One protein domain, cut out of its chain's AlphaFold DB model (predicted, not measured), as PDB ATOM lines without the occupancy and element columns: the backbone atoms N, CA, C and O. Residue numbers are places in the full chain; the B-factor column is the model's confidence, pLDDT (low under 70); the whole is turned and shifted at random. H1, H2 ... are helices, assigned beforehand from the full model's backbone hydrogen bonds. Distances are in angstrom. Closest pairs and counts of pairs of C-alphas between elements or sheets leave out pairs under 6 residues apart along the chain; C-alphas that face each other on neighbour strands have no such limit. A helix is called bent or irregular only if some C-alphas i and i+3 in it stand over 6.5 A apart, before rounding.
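AT A GLANCE: This is residues 4 to 70 of the 171 residues of an uncharacterized protein of archaeon (UniProt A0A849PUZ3). A long two-helix hairpin, H2 and H3, makes the body, with the short H1 turned off at a corner by the first end of H2. At the other end of the hairpin, the loop of residues 36 to 52 joins H2 back to H3; this loop and H1 lie at the two ends of the long axis. The printed part has 67 residues with three named helices, in the order H1, H2, H3, and no named strand, and its class is all helix. It is loose, with a radius of gyration of the C-alphas of 15.7 A, and spans 53 by 24 by 15 A.

IN THESE COORDINATES: H2, the longest helix, is residues 15 to 35, 27.5 A from first to last C-alpha, beginning at C-alpha 15 (275.002, 431.393, 312.290). It is irregular, but only just: C-alphas 17 and 20 are 6.8 A apart. H3, residues 53 to 69, is 25.0 A long and ends at C-alpha 69 (280.964, 420.585, 301.701). H1, residues 4 to 12, begins at C-alpha 4 (277.013, 436.295, 325.931).

HOW THE PARTS SIT: H2 and H3 form a helical hairpin and touch, their closest C-alphas being those of Trp 22 and Ala 63, 5.1 A apart. They run opposite ways at a steep tilt of 37 degrees, only just past shallow. H1 and H2 are close but not clearly touching, with the C-alphas of Leu 10 and Tyr 16 closest at 7.3 A. Their lines are about perpendicular, at 77 degrees. H1 and H3 are apart. Every O i to N i+4 pair is within hydrogen-bond range in H1, against 15 of 17 in H2 and 10 of 13 in H3.

THE WHOLE: The two C-alphas farthest apart, those of Asp 5 and Asp 46, are 53.9 A apart. The printed part has no cut. The link from H1 to H2 is tight, and that from H2 to H3, 17 residues, is long. Mean pLDDT of the printed part is 78.5; residues 12 to 13, 37 to 49 and 70 are under 70.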
ATOM      1  N   TYR A   4     276.879 437.752 325.858       81.75
ATOM      2  CA  TYR A   4     277.013 436.295 325.931       81.75
ATOM      3  C   TYR A   4     275.737 435.561 325.495       81.75
ATOM      4  O   TYR A   4     275.833 434.599 324.740       81.75
ATOM      5  N   ASP A   5     274.557 436.049 325.897       81.38
ATOM      6  CA  ASP A   5     273.260 435.500 325.480       81.38
ATOM      7  C   ASP A   5     273.089 435.627 323.953       81.38
ATOM      8  O   ASP A   5     272.657 434.690 323.287       81.38
ATOM      9  N   LEU A   6     273.482 436.773 323.380       76.12
ATOM     10  CA  LEU A   6     273.416 437.026 321.937       76.12
ATOM     11  C   LEU A   6     274.359 436.115 321.137       76.12
ATOM     12  O   LEU A   6     273.951 435.552 320.125       76.12
ATOM     13  N   ILE A   7     275.605 435.950 321.589       82.25
ATOM     14  CA  ILE A   7     276.584 435.065 320.936       82.25
ATOM     15  C   ILE A   7     276.167 433.591 321.074       82.25
ATOM     16  O   ILE A   7     276.360 432.820 320.132       82.25
ATOM     17  N   GLY A   8     275.553 433.212 322.201       76.88
ATOM     18  CA  GLY A   8     274.923 431.904 322.398       76.88
ATOM     19  C   GLY A   8     273.819 431.650 321.374       76.88
ATOM     20  O   GLY A   8     273.956 430.745 320.555       76.88
ATOM     21  N   ASN A   9     272.799 432.514 321.329       75.31
ATOM     22  CA  ASN A   9     271.692 432.400 320.374       75.31
ATOM     23  C   ASN A   9     272.184 432.324 318.915       75.31
ATOM     24  O   ASN A   9     271.728 431.466 318.164       75.31
ATOM     25  N   LEU A  10     273.150 433.165 318.518       73.19
ATOM     26  CA  LEU A  10     273.744 433.124 317.174       73.19
ATOM     27  C   LEU A  10     274.435 431.782 316.883       73.19
ATOM     28  O   LEU A  10     274.319 431.250 315.779       73.19
ATOM     29  N   LYS A  11     275.135 431.199 317.860       73.81
ATOM     30  CA  LYS A  11     275.728 429.869 317.703       73.81
ATOM     31  C   LYS A  11     274.659 428.785 317.562       73.81
ATOM     32  O   LYS A  11     274.777 427.950 316.669       73.81
ATOM     33  N   ASP A  12     273.620 428.828 318.386       69.31
ATOM     34  CA  ASP A  12     272.590 427.787 318.441       69.31
ATOM     35  C   ASP A  12     271.709 427.756 317.176       69.31
ATOM     36  O   ASP A  12     271.300 426.681 316.743       69.31
ATOM     37  N   VAL A  13     271.507 428.896 316.495       66.12
ATOM     38  CA  VAL A  13     270.867 428.946 315.157       66.12
ATOM     39  C   VAL A  13     271.806 428.559 314.002       66.12
ATOM     40  O   VAL A  13     271.434 428.677 312.834       66.12
ATOM     41  N   GLY A  14     273.040 428.137 314.292       71.81
ATOM     42  CA  GLY A  14     274.036 427.774 313.282       71.81
ATOM     43  C   GLY A  14     274.588 428.964 312.488       71.81
ATOM     44  O   GLY A  14     275.100 428.765 311.386       71.81
ATOM     45  N   PHE A  15     274.519 430.199 313.005       78.31
ATOM     46  CA  PHE A  15     275.002 431.393 312.290       78.31
ATOM     47  C   PHE A  15     276.468 431.244 311.869       78.31
ATOM     48  O   PHE A  15     276.807 431.530 310.726       78.31
ATOM     49  N   TYR A  16     277.327 430.764 312.771       79.94
ATOM     50  CA  TYR A  16     278.765 430.624 312.521       79.94
ATOM     51  C   TYR A  16     279.133 429.422 311.635       79.94
ATOM     52  O   TYR A  16     280.150 429.483 310.949       79.94
ATOM     53  N   ASP A  17     278.298 428.379 311.603       75.56
ATOM     54  CA  ASP A  17     278.563 427.132 310.866       75.56
ATOM     55  C   ASP A  17     277.942 427.137 309.454       75.56
ATOM     56  O   ASP A  17     278.461 426.502 308.537       75.56
ATOM     57  N   ILE A  18     276.829 427.859 309.271       75.94
ATOM     58  CA  ILE A  18     276.014 427.862 308.047       75.94
ATOM     59  C   ILE A  18     275.975 429.259 307.419       75.94
ATOM     60  O   ILE A  18     276.413 429.443 306.282       75.94
ATOM     61  N   LEU A  19     275.451 430.258 308.141       82.38
ATOM     62  CA  LEU A  19     275.101 431.553 307.542       82.38
ATOM     63  C   LEU A  19     276.326 432.433 307.249       82.38
ATOM     64  O   LEU A  19     276.386 433.068 306.201       82.38
ATOM     65  N   LEU A  20     277.303 432.471 308.153       85.00
ATOM     66  CA  LEU A  20     278.515 433.279 308.029       85.00
ATOM     67  C   LEU A  20     279.476 432.731 306.956       85.00
ATOM     68  O   LEU A  20     279.920 433.538 306.136       85.00
ATOM     69  N   PRO A  21     279.745 431.411 306.855       83.56
ATOM     70  CA  PRO A  21     280.485 430.849 305.725       83.56
ATOM     71  C   PRO A  21     279.793 431.119 304.384       83.56
ATOM     72  O   PRO A  21     280.449 431.563 303.442       83.56
ATOM     73  N   TRP A  22     278.466 430.947 304.312       88.44
ATOM     74  CA  TRP A  22     277.674 431.270 303.120       88.44
ATOM     75  C   TRP A  22     277.771 432.754 302.744       88.44
ATOM     76  O   TRP A  22     278.086 433.075 301.601       88.44
ATOM     77  N   ALA A  23     277.554 433.663 303.697       89.62
ATOM     78  CA  ALA A  23     277.539 435.104 303.452       89.62
ATOM     79  C   ALA A  23     278.921 435.644 303.062       89.62
ATOM     80  O   ALA A  23     279.016 436.469 302.153       89.62
ATOM     81  N   LEU A  24     279.996 435.159 303.697       90.19
ATOM     82  CA  LEU A  24     281.369 435.503 303.319       90.19
ATOM     83  C   LEU A  24     281.703 434.986 301.918       90.19
ATOM     84  O   LEU A  24     282.215 435.745 301.096       90.19
ATOM     85  N   PHE A  25     281.379 433.726 301.612       91.00
ATOM     86  CA  PHE A  25     281.655 433.146 300.299       91.00
ATOM     87  C   PHE A  25     280.848 433.836 299.190       91.00
ATOM     88  O   PHE A  25     281.399 434.177 298.141       91.00
ATOM     89  N   PHE A  26     279.567 434.122 299.440       93.19
ATOM     90  CA  PHE A  26     278.711 434.922 298.563       93.19
ATOM     91  C   PHE A  26     279.298 436.317 298.324       93.19
ATOM     92  O   PHE A  26     279.465 436.716 297.177       93.19
ATOM     93  N   ALA A  27     279.660 437.048 299.383       92.88
ATOM     94  CA  ALA A  27     280.188 438.405 299.264       92.88
ATOM     95  C   ALA A  27     281.529 438.448 298.511       92.88
ATOM     96  O   ALA A  27     281.739 439.343 297.692       92.88
ATOM     97  N   VAL A  28     282.410 437.468 298.734       92.69
ATOM     98  CA  VAL A  28     283.690 437.344 298.019       92.69
ATOM     99  C   VAL A  28     283.471 436.987 296.548       92.69
ATOM    100  O   VAL A  28     283.998 437.680 295.679       92.69
ATOM    101  N   THR A  29     282.669 435.964 296.234       90.44
ATOM    102  CA  THR A  29     282.407 435.578 294.832       90.44
ATOM    103  C   THR A  29     281.662 436.663 294.061       90.44
ATOM    104  O   THR A  29     282.047 436.966 292.932       90.44
ATOM    105  N   TYR A  30     280.684 437.324 294.683       90.38
ATOM    106  CA  TYR A  30     279.958 438.444 294.086       90.38
ATOM    107  C   TYR A  30     280.869 439.654 293.886       90.38
ATOM    108  O   TYR A  30     280.882 440.235 292.800       90.38
ATOM    109  N   GLY A  31     281.691 440.003 294.880       88.25
ATOM    110  CA  GLY A  31     282.682 441.075 294.770       88.25
ATOM    111  C   GLY A  31     283.692 440.832 293.646       88.25
ATOM    112  O   GLY A  31     283.994 441.757 292.895       88.25
ATOM    113  N   ILE A  32     284.157 439.589 293.475       89.31
ATOM    114  CA  ILE A  32     285.047 439.196 292.373       89.31
ATOM    115  C   ILE A  32     284.322 439.293 291.025       89.31
ATOM    116  O   ILE A  32     284.784 440.023 290.151       89.31
ATOM    117  N   LEU A  33     283.178 438.619 290.860       86.81
ATOM    118  CA  LEU A  33     282.427 438.579 289.595       86.81
ATOM    119  C   LEU A  33     282.002 439.973 289.116       86.81
ATOM    120  O   LEU A  33     282.043 440.249 287.925       86.81
ATOM    121  N   THR A  34     281.626 440.861 290.036       85.44
ATOM    122  CA  THR A  34     281.196 442.230 289.706       85.44
ATOM    123  C   THR A  34     282.345 443.219 289.491       85.44
ATOM    124  O   THR A  34     282.105 444.311 288.969       85.44
ATOM    125  N   SER A  35     283.577 442.844 289.859       81.25
ATOM    126  CA  SER A  35     284.782 443.677 289.714       81.25
ATOM    127  C   SER A  35     285.736 443.219 288.610       81.25
ATOM    128  O   SER A  35     286.565 444.024 288.190       81.25
ATOM    129  N   PHE A  36     285.655 441.961 288.159       72.56
ATOM    130  CA  PHE A  36     286.620 441.353 287.240       72.56
ATOM    131  C   PHE A  36     285.957 440.454 286.187       72.56
ATOM    132  O   PHE A  36     285.080 439.644 286.486       72.56
ATOM    133  N   GLY A  37     286.464 440.519 284.952       66.62
ATOM    134  CA  GLY A  37     286.036 439.645 283.860       66.62
ATOM    135  C   GLY A  37     284.683 440.037 283.245       66.62
ATOM    136  O   GLY A  37     284.235 441.173 283.404       66.62
ATOM    137  N   PRO A  38     284.018 439.120 282.514       67.38
ATOM    138  CA  PRO A  38     282.864 439.460 281.678       67.38
ATOM    139  C   PRO A  38     281.624 439.903 282.466       67.38
ATOM    140  O   PRO A  38     280.758 440.544 281.888       67.38
ATOM    141  N   PHE A  39     281.539 439.592 283.764       69.31
ATOM    142  CA  PHE A  39     280.417 439.964 284.638       69.31
ATOM    143  C   PHE A  39     280.621 441.304 285.374       69.31
ATOM    144  O   PHE A  39     279.817 441.660 286.239       69.31
ATOM    145  N   SER A  40     281.672 442.057 285.020       67.38
ATOM    146  CA  SER A  40     281.897 443.418 285.507       67.38
ATOM    147  C   SER A  40     280.667 444.296 285.259       67.38
ATOM    148  O   SER A  40     280.166 444.391 284.138       67.38
ATOM    149  N   ILE A  41     280.193 444.978 286.306       68.12
ATOM    150  CA  ILE A  41     279.079 445.939 286.188       68.12
ATOM    151  C   ILE A  41     279.582 447.349 285.815       68.12
ATOM    152  O   ILE A  41     278.805 448.303 285.740       68.12
ATOM    153  N   LYS A  42     280.894 447.523 285.625       65.44
ATOM    154  CA  LYS A  42     281.475 448.776 285.135       65.44
ATOM    155  C   LYS A  42     281.407 448.786 283.612       65.44
ATOM    156  O   LYS A  42     281.727 447.786 282.978       65.44
ATOM    157  N   LYS A  43     281.050 449.931 283.025       58.69
ATOM    158  CA  LYS A  43     281.282 450.157 281.597       58.69
ATOM    159  C   LYS A  43     282.787 450.252 281.346       58.69
ATOM    160  O   LYS A  43     283.409 451.229 281.751       58.69
ATOM    161  N   GLU A  44     283.319 449.255 280.657       58.53
ATOM    162  CA  GLU A  44     284.584 449.314 279.929       58.53
ATOM    163  C   GLU A  44     284.251 449.216 278.433       58.53
ATOM    164  O   GLU A  44     283.413 448.397 278.047       58.53
ATOM    165  N   ASP A  45     284.851 450.103 277.640       57.66
ATOM    166  CA  ASP A  45     284.845 450.223 276.175       57.66
ATOM    167  C   ASP A  45     283.710 449.496 275.416       57.66
ATOM    168  O   ASP A  45     283.769 448.301 275.110       57.66
ATOM    169  N   ASP A  46     282.675 450.280 275.092       57.81
ATOM    170  CA  ASP A  46     281.550 449.978 274.190       57.81
ATOM    171  C   ASP A  46     280.684 448.741 274.492       57.81
ATOM    172  O   ASP A  46     279.845 448.350 273.678       57.81
ATOM    173  N   LYS A  47     280.788 448.162 275.694       59.62
ATOM    174  CA  LYS A  47     279.906 447.071 276.146       59.62
ATOM    175  C   LYS A  47     278.776 447.569 277.046       59.62
ATOM    176  O   LYS A  47     278.935 448.501 277.840       59.62
ATOM    177  N   GLU A  48     277.612 446.931 276.935       64.00
ATOM    178  CA  GLU A  48     276.534 447.119 277.907       64.00
ATOM    179  C   GLU A  48     276.898 446.434 279.237       64.00
ATOM    180  O   GLU A  48     277.433 445.321 279.221       64.00
ATOM    181  N   PRO A  49     276.642 447.072 280.394       64.06
ATOM    182  CA  PRO A  49     276.918 446.467 281.692       64.06
ATOM    183  C   PRO A  49     275.967 445.288 281.933       64.06
ATOM    184  O   PRO A  49     274.752 445.432 281.791       64.06
ATOM    185  N   ILE A  50     276.507 444.135 282.333       70.75
ATOM    186  CA  ILE A  50     275.691 442.942 282.599       70.75
ATOM    187  C   ILE A  50     274.747 443.185 283.789       70.75
ATOM    188  O   ILE A  50     275.121 443.799 284.792       70.75
ATOM    189  N   ASP A  51     273.516 442.671 283.688       80.50
ATOM    190  CA  ASP A  51     272.537 442.687 284.777       80.50
ATOM    191  C   ASP A  51     273.130 442.053 286.047       80.50
ATOM    192  O   ASP A  51     273.521 440.884 286.060       80.50
ATOM    193  N   LYS A  52     273.134 442.831 287.137       82.12
ATOM    194  CA  LYS A  52     273.613 442.463 288.482       82.12
ATOM    195  C   LYS A  52     272.992 441.166 289.009       82.12
ATOM    196  O   LYS A  52     273.615 440.475 289.818       82.12
ATOM    197  N   SER A  53     271.798 440.821 288.535       82.69
ATOM    198  CA  SER A  53     271.097 439.573 288.835       82.69
ATOM    199  C   SER A  53     271.924 438.338 288.462       82.69
ATOM    200  O   SER A  53     271.927 437.361 289.204       82.69
ATOM    201  N   ILE A  54     272.685 438.380 287.363       84.75
ATOM    202  CA  ILE A  54     273.477 437.243 286.866       84.75
ATOM    203  C   ILE A  54     274.641 436.890 287.816       84.75
ATOM    204  O   ILE A  54     274.652 435.765 288.325       84.75
ATOM    205  N   PRO A  55     275.592 437.796 288.138       87.31
ATOM    206  CA  PRO A  55     276.644 437.488 289.104       87.31
ATOM    207  C   PRO A  55     276.089 437.232 290.512       87.31
ATOM    208  O   PRO A  55     276.684 436.442 291.243       87.31
ATOM    209  N   ALA A  56     274.944 437.815 290.894       86.62
ATOM    210  CA  ALA A  56     274.278 437.496 292.160       86.62
ATOM    211  C   ALA A  56     273.788 436.037 292.206       86.62
ATOM    212  O   ALA A  56     274.115 435.321 293.151       86.62
ATOM    213  N   ILE A  57     273.073 435.563 291.178       88.19
ATOM    214  CA  ILE A  57     272.582 434.175 291.092       88.19
ATOM    215  C   ILE A  57     273.749 433.178 291.080       88.19
ATOM    216  O   ILE A  57     273.714 432.192 291.819       88.19
ATOM    217  N   ILE A  58     274.806 433.449 290.306       87.56
ATOM    218  CA  ILE A  58     276.007 432.596 290.251       87.56
ATOM    219  C   ILE A  58     276.675 432.519 291.633       87.56
ATOM    220  O   ILE A  58     276.936 431.424 292.132       87.56
ATOM    221  N   SER A  59     276.889 433.663 292.288       90.62
ATOM    222  CA  SER A  59     277.486 433.724 293.633       90.62
ATOM    223  C   SER A  59     276.633 432.997 294.672       90.62
ATOM    224  O   SER A  59     277.162 432.291 295.526       90.62
ATOM    225  N   MET A  60     275.307 433.127 294.586       90.31
ATOM    226  CA  MET A  60     274.362 432.478 295.496       90.31
ATOM    227  C   MET A  60     274.387 430.952 295.347       90.31
ATOM    228  O   MET A  60     274.429 430.243 296.353       90.31
ATOM    229  N   ALA A  61     274.421 430.443 294.113       87.06
ATOM    230  CA  ALA A  61     274.532 429.012 293.839       87.06
ATOM    231  C   ALA A  61     275.857 428.426 294.361       87.06
ATOM    232  O   ALA A  61     275.855 427.393 295.032       87.06
ATOM    233  N   LEU A  62     276.980 429.113 294.120       86.50
ATOM    234  CA  LEU A  62     278.295 428.698 294.619       86.50
ATOM    235  C   LEU A  62     278.384 428.773 296.156       86.50
ATOM    236  O   LEU A  62     278.963 427.888 296.783       86.50
ATOM    237  N   ALA A  63     277.760 429.776 296.781       87.75
ATOM    238  CA  ALA A  63     277.689 429.888 298.236       87.75
ATOM    239  C   ALA A  63     276.840 428.774 298.871       87.75
ATOM    240  O   ALA A  63     277.227 428.235 299.903       87.75
ATOM    241  N   PHE A  64     275.723 428.355 298.266       83.31
ATOM    242  CA  PHE A  64     275.001 427.166 298.750       83.31
ATOM    243  C   PHE A  64     275.820 425.878 298.590       83.31
ATOM    244  O   PHE A  64     275.724 424.988 299.436       83.31
ATOM    245  N   PHE A  65     276.671 425.797 297.562       82.81
ATOM    246  CA  PHE A  65     277.576 424.667 297.379       82.81
ATOM    247  C   PHE A  65     278.597 424.554 298.523       82.81
ATOM    248  O   PHE A  65     278.810 423.449 299.013       82.81
ATOM    249  N   ILE A  66     279.180 425.659 299.019       79.62
ATOM    250  CA  ILE A  66     280.196 425.554 300.084       79.62
ATOM    251  C   ILE A  66     279.619 425.014 301.405       79.62
ATOM    252  O   ILE A  66     280.262 424.165 302.014       79.62
ATOM    253  N   ILE A  67     278.379 425.369 301.793       76.88
ATOM    254  CA  ILE A  67     277.727 424.806 303.002       76.88
ATOM    255  C   ILE A  67     277.567 423.276 302.904       76.88
ATOM    256  O   ILE A  67     277.647 422.563 303.905       76.88
ATOM    257  N   ALA A  68     277.323 422.746 301.702       71.00
ATOM    258  CA  ALA A  68     277.160 421.308 301.496       71.00
ATOM    259  C   ALA A  68     278.471 420.518 301.693       71.00
ATOM    260  O   ALA A  68     278.410 419.319 301.963       71.00
ATOM    261  N   TYR A  69     279.629 421.184 301.596       71.06
ATOM    262  CA  TYR A  69     280.964 420.585 301.701       71.06
ATOM    263  C   TYR A  69     281.781 421.068 302.914       71.06
ATOM    264  O   TYR A  69     282.937 420.666 303.054       71.06
ATOM    265  N   THR A  70     281.223 421.894 303.809       68.19
ATOM    266  CA  THR A  70     281.921 422.322 305.034       68.19
ATOM    267  C   THR A  70     282.175 421.110 305.952       68.19
ATOM    268  O   THR A  70     281.214 420.479 306.393       68.19
TER     269      THR A  70